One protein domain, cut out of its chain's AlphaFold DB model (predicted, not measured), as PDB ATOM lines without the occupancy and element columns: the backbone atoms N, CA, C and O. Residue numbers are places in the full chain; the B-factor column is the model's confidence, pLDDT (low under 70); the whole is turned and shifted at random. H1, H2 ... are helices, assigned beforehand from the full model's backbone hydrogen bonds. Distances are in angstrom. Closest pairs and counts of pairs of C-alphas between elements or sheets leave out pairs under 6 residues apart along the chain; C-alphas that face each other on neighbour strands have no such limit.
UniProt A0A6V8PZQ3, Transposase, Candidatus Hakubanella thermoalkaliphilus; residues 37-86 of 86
ATOM      1  N   PHE A  37     156.732 113.720  72.613       94.44
ATOM      2  CA  PHE A  37     156.917 112.398  73.208       94.44
ATOM      3  C   PHE A  37     158.351 111.925  72.979       94.44
ATOM      4  O   PHE A  37     158.905 112.128  71.891       94.44
ATOM      5  N   ARG A  38     158.971 111.320  73.995       93.19
ATOM      6  CA  ARG A  38     160.307 110.724  73.855       93.19
ATOM      7  C   ARG A  38     160.212 109.245  73.520       93.19
ATOM      8  O   ARG A  38     161.097 108.720  72.845       93.19
ATOM      9  N   LEU A  39     159.152 108.576  73.961       95.31
ATOM     10  CA  LEU A  39     158.923 107.169  73.688       95.31
ATOM     11  C   LEU A  39     158.109 106.985  72.404       95.31
ATOM     12  O   LEU A  39     157.254 107.788  72.038       95.31
ATOM     13  N   ARG A  40     158.393 105.885  71.702       94.44
ATOM     14  CA  ARG A  40     157.681 105.477  70.486       94.44
ATOM     15  C   ARG A  40     156.738 104.316  70.784       94.44
ATOM     16  O   ARG A  40     157.044 103.457  71.613       94.44
ATOM     17  N   GLY A  41     155.625 104.278  70.055       95.12
ATOM     18  CA  GLY A  41     154.540 103.314  70.242       95.12
ATOM     19  C   GLY A  41     153.461 103.838  71.192       95.12
ATOM     20  O   GLY A  41     153.765 104.475  72.199       95.12
ATOM     21  N   SER A  42     152.196 103.564  70.865       93.69
ATOM     22  CA  SER A  42     151.019 104.105  71.563       93.69
ATOM     23  C   SER A  42     151.012 103.797  73.060       93.69
ATOM     24  O   SER A  42     150.738 104.689  73.854       93.69
ATOM     25  N   GLY A  43     151.374 102.575  73.460       96.94
ATOM     26  CA  GLY A  43     151.413 102.191  74.874       96.94
ATOM     27  C   GLY A  43     152.422 103.006  75.686       96.94
ATOM     28  O   GLY A  43     152.096 103.522  76.753       96.94
ATOM     29  N   LYS A  44     153.637 103.193  75.159       96.31
ATOM     30  CA  LYS A  44     154.695 103.941  75.855       96.31
ATOM     31  C   LYS A  44     154.429 105.448  75.853       96.31
ATOM     32  O   LYS A  44     154.575 106.084  76.892       96.31
ATOM     33  N   ALA A  45     153.981 105.999  74.722       95.69
ATOM     34  CA  ALA A  45     153.554 107.395  74.633       95.69
ATOM     35  C   ALA A  45     152.353 107.680  75.556       95.69
ATOM     36  O   ALA A  45     152.284 108.738  76.175       95.69
ATOM     37  N   GLY A  46     151.441 106.714  75.710       96.19
ATOM     38  CA  GLY A  46     150.349 106.777  76.680       96.19
ATOM     39  C   GLY A  46     150.855 106.874  78.119       96.19
ATOM     40  O   GLY A  46     150.373 107.712  78.871       96.19
ATOM     41  N   GLY A  47     151.876 106.092  78.484       96.44
ATOM     42  CA  GLY A  47     152.535 106.203  79.789       96.44
ATOM     43  C   GLY A  47     153.156 107.584  80.036       96.44
ATOM     44  O   GLY A  47     152.926 108.177  81.089       96.44
ATOM     45  N   GLU A  48     153.877 108.135  79.052       95.56
ATOM     46  CA  GLU A  48     154.408 109.507  79.137       95.56
ATOM     47  C   GLU A  48     153.289 110.534  79.322       95.56
ATOM     48  O   GLU A  48     153.394 111.428  80.161       95.56
ATOM     49  N   TRP A  49     152.197 110.390  78.568       94.69
ATOM     50  CA  TRP A  49     151.049 111.282  78.678       94.69
ATOM     51  C   TRP A  49     150.391 111.211  80.058       94.69
ATOM     52  O   TRP A  49     150.097 112.248  80.653       94.69
ATOM     53  N   THR A  50     150.210 110.008  80.605       95.38
ATOM     54  CA  THR A  50     149.679 109.814  81.960       95.38
ATOM     55  C   THR A  50     150.556 110.502  83.002       95.38
ATOM     56  O   THR A  50     150.029 111.188  83.876       95.38
ATOM     57  N   LEU A  51     151.884 110.388  82.891       95.12
ATOM     58  CA  LEU A  51     152.811 111.054  83.809       95.12
ATOM     59  C   LEU A  51     152.694 112.584  83.733       95.12
ATOM     60  O   LEU A  51     152.621 113.255  84.761       95.12
ATOM     61  N   VAL A  52     152.623 113.143  82.525       94.50
ATOM     62  CA  VAL A  52     152.439 114.588  82.313       94.50
ATOM     63  C   VAL A  52     151.126 115.076  82.931       94.50
ATOM     64  O   VAL A  52     151.109 116.091  83.633       94.50
ATOM     65  N   CYS A  53     150.034 114.342  82.716       93.25
ATOM     66  CA  CYS A  53     148.731 114.640  83.308       93.25
ATOM     67  C   CYS A  53     148.757 114.557  84.841       93.25
ATOM     68  O   CYS A  53     148.182 115.418  85.507       93.25
ATOM     69  N   LEU A  54     149.452 113.566  85.410       95.25
ATOM     70  CA  LEU A  54     149.625 113.434  86.857       95.25
ATOM     71  C   LEU A  54     150.328 114.665  87.440       95.25
ATOM     72  O   LEU A  54     149.808 115.284  88.367       95.25
ATOM     73  N   VAL A  55     151.463 115.066  86.861       93.56
ATOM     74  CA  VAL A  55     152.214 116.256  87.297       93.56
ATOM     75  C   VAL A  55     151.359 117.521  87.182       93.56
ATOM     76  O   VAL A  55     151.338 118.342  88.101       93.56
ATOM     77  N   HIS A  56     150.609 117.670  86.088       91.81
ATOM     78  CA  HIS A  56     149.678 118.784  85.913       91.81
ATOM     79  C   HIS A  56     148.623 118.834  87.033       91.81
ATOM     80  O   HIS A  56     148.380 119.900  87.605       91.81
ATOM     81  N   ASN A  57     148.029 117.691  87.380       90.81
ATOM     82  CA  ASN A  57     147.023 117.598  88.436       90.81
ATOM     83  C   ASN A  57     147.612 117.886  89.824       90.81
ATOM     84  O   ASN A  57     147.036 118.683  90.562       90.81
ATOM     85  N   ILE A  58     148.781 117.324  90.150       92.00
ATOM     86  CA  ILE A  58     149.488 117.594  91.414       92.00
ATOM     87  C   ILE A  58     149.761 119.092  91.561       92.00
ATOM     88  O   ILE A  58     149.463 119.671  92.603       92.00
ATOM     89  N   LYS A  59     150.246 119.757  90.504       90.31
ATOM     90  CA  LYS A  59     150.501 121.205  90.526       90.31
ATOM     91  C   LYS A  59     149.236 122.013  90.831       90.31
ATOM     92  O   LYS A  59     149.303 122.996  91.566       90.31
ATOM     93  N   LYS A  60     148.080 121.606  90.294       89.06
ATOM     94  CA  LYS A  60     146.792 122.255  90.585       89.06
ATOM     95  C   LYS A  60     146.352 122.049  92.030       89.06
ATOM     96  O   LYS A  60     145.875 122.998  92.643       89.06
ATOM     97  N   ILE A  61     146.501 120.834  92.555       89.12
ATOM     98  CA  ILE A  61     146.181 120.523  93.952       89.12
ATOM     99  C   ILE A  61     147.075 121.352  94.873       89.12
ATOM    100  O   ILE A  61     146.565 122.080  95.715       89.12
ATOM    101  N   TYR A  62     148.387 121.340  94.636       89.56
ATOM    102  CA  TYR A  62     149.345 122.137  95.397       89.56
ATOM    103  C   TYR A  62     149.000 123.631  95.382       89.56
ATOM    104  O   TYR A  62     148.930 124.256  96.434       89.56
ATOM    105  N   ALA A  63     148.698 124.202  94.212       88.50
ATOM    106  CA  ALA A  63     148.293 125.603  94.118       88.50
ATOM    107  C   ALA A  63     147.033 125.913  94.948       88.50
ATOM    108  O   ALA A  63     146.957 126.975  95.563       88.50
ATOM    109  N   LYS A  64     146.063 124.989  95.001       88.38
ATOM    110  CA  LYS A  64     144.871 125.135  95.849       88.38
ATOM    111  C   LYS A  64     145.196 125.056  97.342       88.38
ATOM    112  O   LYS A  64     144.676 125.875  98.090       88.38
ATOM    113  N   ILE A  65     146.057 124.124  97.759       87.94
ATOM    114  CA  ILE A  65     146.523 124.015  99.154       87.94
ATOM    115  C   ILE A  65     147.198 125.324  99.576       87.94
ATOM    116  O   ILE A  65     146.856 125.913 100.598       87.94
ATOM    117  N   MET A  66     148.111 125.838  98.748       88.44
ATOM    118  CA  MET A  66     148.816 127.086  99.048       88.44
ATOM    119  C   MET A  66     147.874 128.294  99.100       88.44
ATOM    120  O   MET A  66     148.039 129.155  99.959       88.44
ATOM    121  N   ALA A  67     146.852 128.348  98.239       87.19
ATOM    122  CA  ALA A  67     145.829 129.396  98.285       87.19
ATOM    123  C   ALA A  67     144.979 129.360  99.571       87.19
ATOM    124  O   ALA A  67     144.427 130.385  99.961       87.19
ATOM    125  N   LYS A  68     144.901 128.203 100.241       83.62
ATOM    126  CA  LYS A  68     144.241 128.008 101.542       83.62
ATOM    127  C   LYS A  68     145.186 128.191 102.738       83.62
ATOM    128  O   LYS A  68     144.845 127.820 103.852       83.62
ATOM    129  N   GLY A  69     146.378 128.754 102.528       84.81
ATOM    130  CA  GLY A  69     147.351 128.982 103.601       84.81
ATOM    131  C   GLY A  69     148.164 127.745 103.989       84.81
ATOM    132  O   GLY A  69     148.779 127.738 105.049       84.81
ATOM    133  N   GLY A  70     148.195 126.712 103.141       79.25
ATOM    134  CA  GLY A  70     148.939 125.475 103.402       79.25
ATOM    135  C   GLY A  70     148.134 124.397 104.129       79.25
ATOM    136  O   GLY A  70     148.665 123.315 104.364       79.25
ATOM    137  N   ASP A  71     146.871 124.669 104.452       81.19
ATOM    138  CA  ASP A  71     145.982 123.714 105.102       81.19
ATOM    139  C   ASP A  71     145.429 122.684 104.100       81.19
ATOM    140  O   ASP A  71     144.800 123.029 103.093       81.19
ATOM    141  N   LEU A  72     145.706 121.406 104.370       77.44
ATOM    142  CA  LEU A  72     145.265 120.278 103.554       77.44
ATOM    143  C   LEU A  72     143.866 119.798 103.957       77.44
ATOM    144  O   LEU A  72     143.115 119.366 103.081       77.44
ATOM    145  N   ASP A  73     143.509 119.916 105.237       78.12
ATOM    146  CA  ASP A  73     142.280 119.349 105.795       78.12
ATOM    147  C   ASP A  73     141.041 120.102 105.290       78.12
ATOM    148  O   ASP A  73     140.011 119.506 104.964       78.12
ATOM    149  N   SER A  74     141.150 121.420 105.103       73.62
ATOM    150  CA  SER A  74     140.086 122.200 104.459       73.62
ATOM    151  C   SER A  74     139.916 121.900 102.968       73.62
ATOM    152  O   SER A  74     138.817 122.056 102.434       73.62
ATOM    153  N   LEU A  75     140.972 121.470 102.265       76.38
ATOM    154  CA  LEU A  75     140.859 121.084 100.858       76.38
ATOM    155  C   LEU A  75     140.236 119.692 100.704       76.38
ATOM    156  O   LEU A  75     139.427 119.496  99.797       76.38
ATOM    157  N   THR A  76     140.612 118.734 101.554       75.94
ATOM    158  CA  THR A  76     140.034 117.383 101.545       75.94
ATOM    159  C   THR A  76     138.560 117.420 101.927       75.94
ATOM    160  O   THR A  76     137.764 116.838 101.198       75.94
ATOM    161  N   GLY A  77     138.173 118.197 102.944       77.00
ATOM    162  CA  GLY A  77     136.765 118.380 103.313       77.00
ATOM    163  C   GLY A  77     135.902 118.967 102.185       77.00
ATOM    164  O   GLY A  77     134.803 118.482 101.920       77.00
ATOM    165  N   GLU A  78     136.406 119.965 101.449       77.75
ATOM    166  CA  GLU A  78     135.704 120.501 100.271       77.75
ATOM    167  C   GLU A  78     135.602 119.488  99.129       77.75
ATOM    168  O   GLU A  78     134.573 119.405  98.459       77.75
ATOM    169  N   LEU A  79     136.667 118.724  98.873       77.00
ATOM    170  CA  LEU A  79     136.656 117.697  97.834       77.00
ATOM    171  C   LEU A  79     135.695 116.559  98.189       77.00
ATOM    172  O   LEU A  79     134.949 116.120  97.317       77.00
ATOM    173  N   GLU A  80     135.664 116.118  99.445       79.88
ATOM    174  CA  GLU A  80     134.708 115.115  99.918       79.88
ATOM    175  C   GLU A  80     133.265 115.596  99.749       79.88
ATOM    176  O   GLU A  80     132.452 114.867  99.186       79.88
ATOM    177  N   ALA A  81     132.964 116.847 100.108       80.44
ATOM    178  CA  ALA A  81     131.632 117.423  99.917       80.44
ATOM    179  C   ALA A  81     131.212 117.522  98.434       80.44
ATOM    180  O   ALA A  81     130.030 117.410  98.114       80.44
ATOM    181  N   VAL A  82     132.162 117.737  97.516       81.69
ATOM    182  CA  VAL A  82     131.893 117.854  96.069       81.69
ATOM    183  C   VAL A  82     131.749 116.492  95.386       81.69
ATOM    184  O   VAL A  82     130.922 116.349  94.485       81.69
ATOM    185  N   TYR A  83     132.573 115.509  95.756       77.50
ATOM    186  CA  TYR A  83     132.649 114.215  95.067       77.50
ATOM    187  C   TYR A  83     131.858 113.096  95.746       77.50
ATOM    188  O   TYR A  83     131.556 112.102  95.087       77.50
ATOM    189  N   ASN A  84     131.502 113.256  97.019       82.19
ATOM    190  CA  ASN A  84     130.611 112.357  97.743       82.19
ATOM    191  C   ASN A  84     129.462 113.149  98.389       82.19
ATOM    192  O   ASN A  84     129.365 113.204  99.617       82.19
ATOM    193  N   PRO A  85     128.612 113.812  97.580       69.38
ATOM    194  CA  PRO A  85     127.413 114.431  98.110       69.38
ATOM    195  C   PRO A  85     126.492 113.300  98.581       69.38
ATOM    196  O   PRO A  85     126.063 112.479  97.770       69.38
ATOM    197  N   ALA A  86     126.267 113.218  99.892       65.88
ATOM    198  CA  ALA A  86     125.219 112.372 100.454       65.88
ATOM    199  C   ALA A  86     123.845 112.737  99.867       65.88
ATOM    200  O   ALA A  86     123.617 113.942  99.599       65.88
TER     201      ALA A  86
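What this domain is: This is residues 37 to 86 of the 86 residues of the protein "Transposase" of Candidatus Hakubanella thermoalkaliphilus (UniProt A0A6V8PZQ3). One long helix, H1, makes the length of the domain, and a shorter helix, H2, turns off near its far end, the two meeting as a lopsided V or L. Residues 50 to 60 of H1 and residues 77 to 86 stand free. The printed part has 50 residues with two named helices, H1 then H2, and no named strand; the class is all helix. It is extended, with a radius of gyration of the C-alphas of 15.6 A, and spans 42 by 28 by 10 A, only just flat.

Where its parts are: H1 is residues 42 to 67, 37.2 A long from C-alpha 42 at (151.019, 104.105, 71.563) to C-alpha 67 at (145.829, 129.396, 98.285). H2 is residues 73 to 83, 15.3 A long, ending at C-alpha 83 at (132.649, 114.215, 95.067).

How they stand to each other: H1 and H2 are close but not clearly touching; their closest C-alphas, those of Ile 65 and Leu 75, are 6.6 A apart. They run opposite ways at a steep tilt of 57 degrees. In H1 and H2 every O i to N i+4 pair is within hydrogen-bond range.

The domain as a whole: The C-alphas farthest apart, those of Arg 40 and Ala 86, are separated by 44.7 A. The printed part has no cut, and the link from H1 to H2 is tight. Residues 85 to 86 have pLDDT under 70.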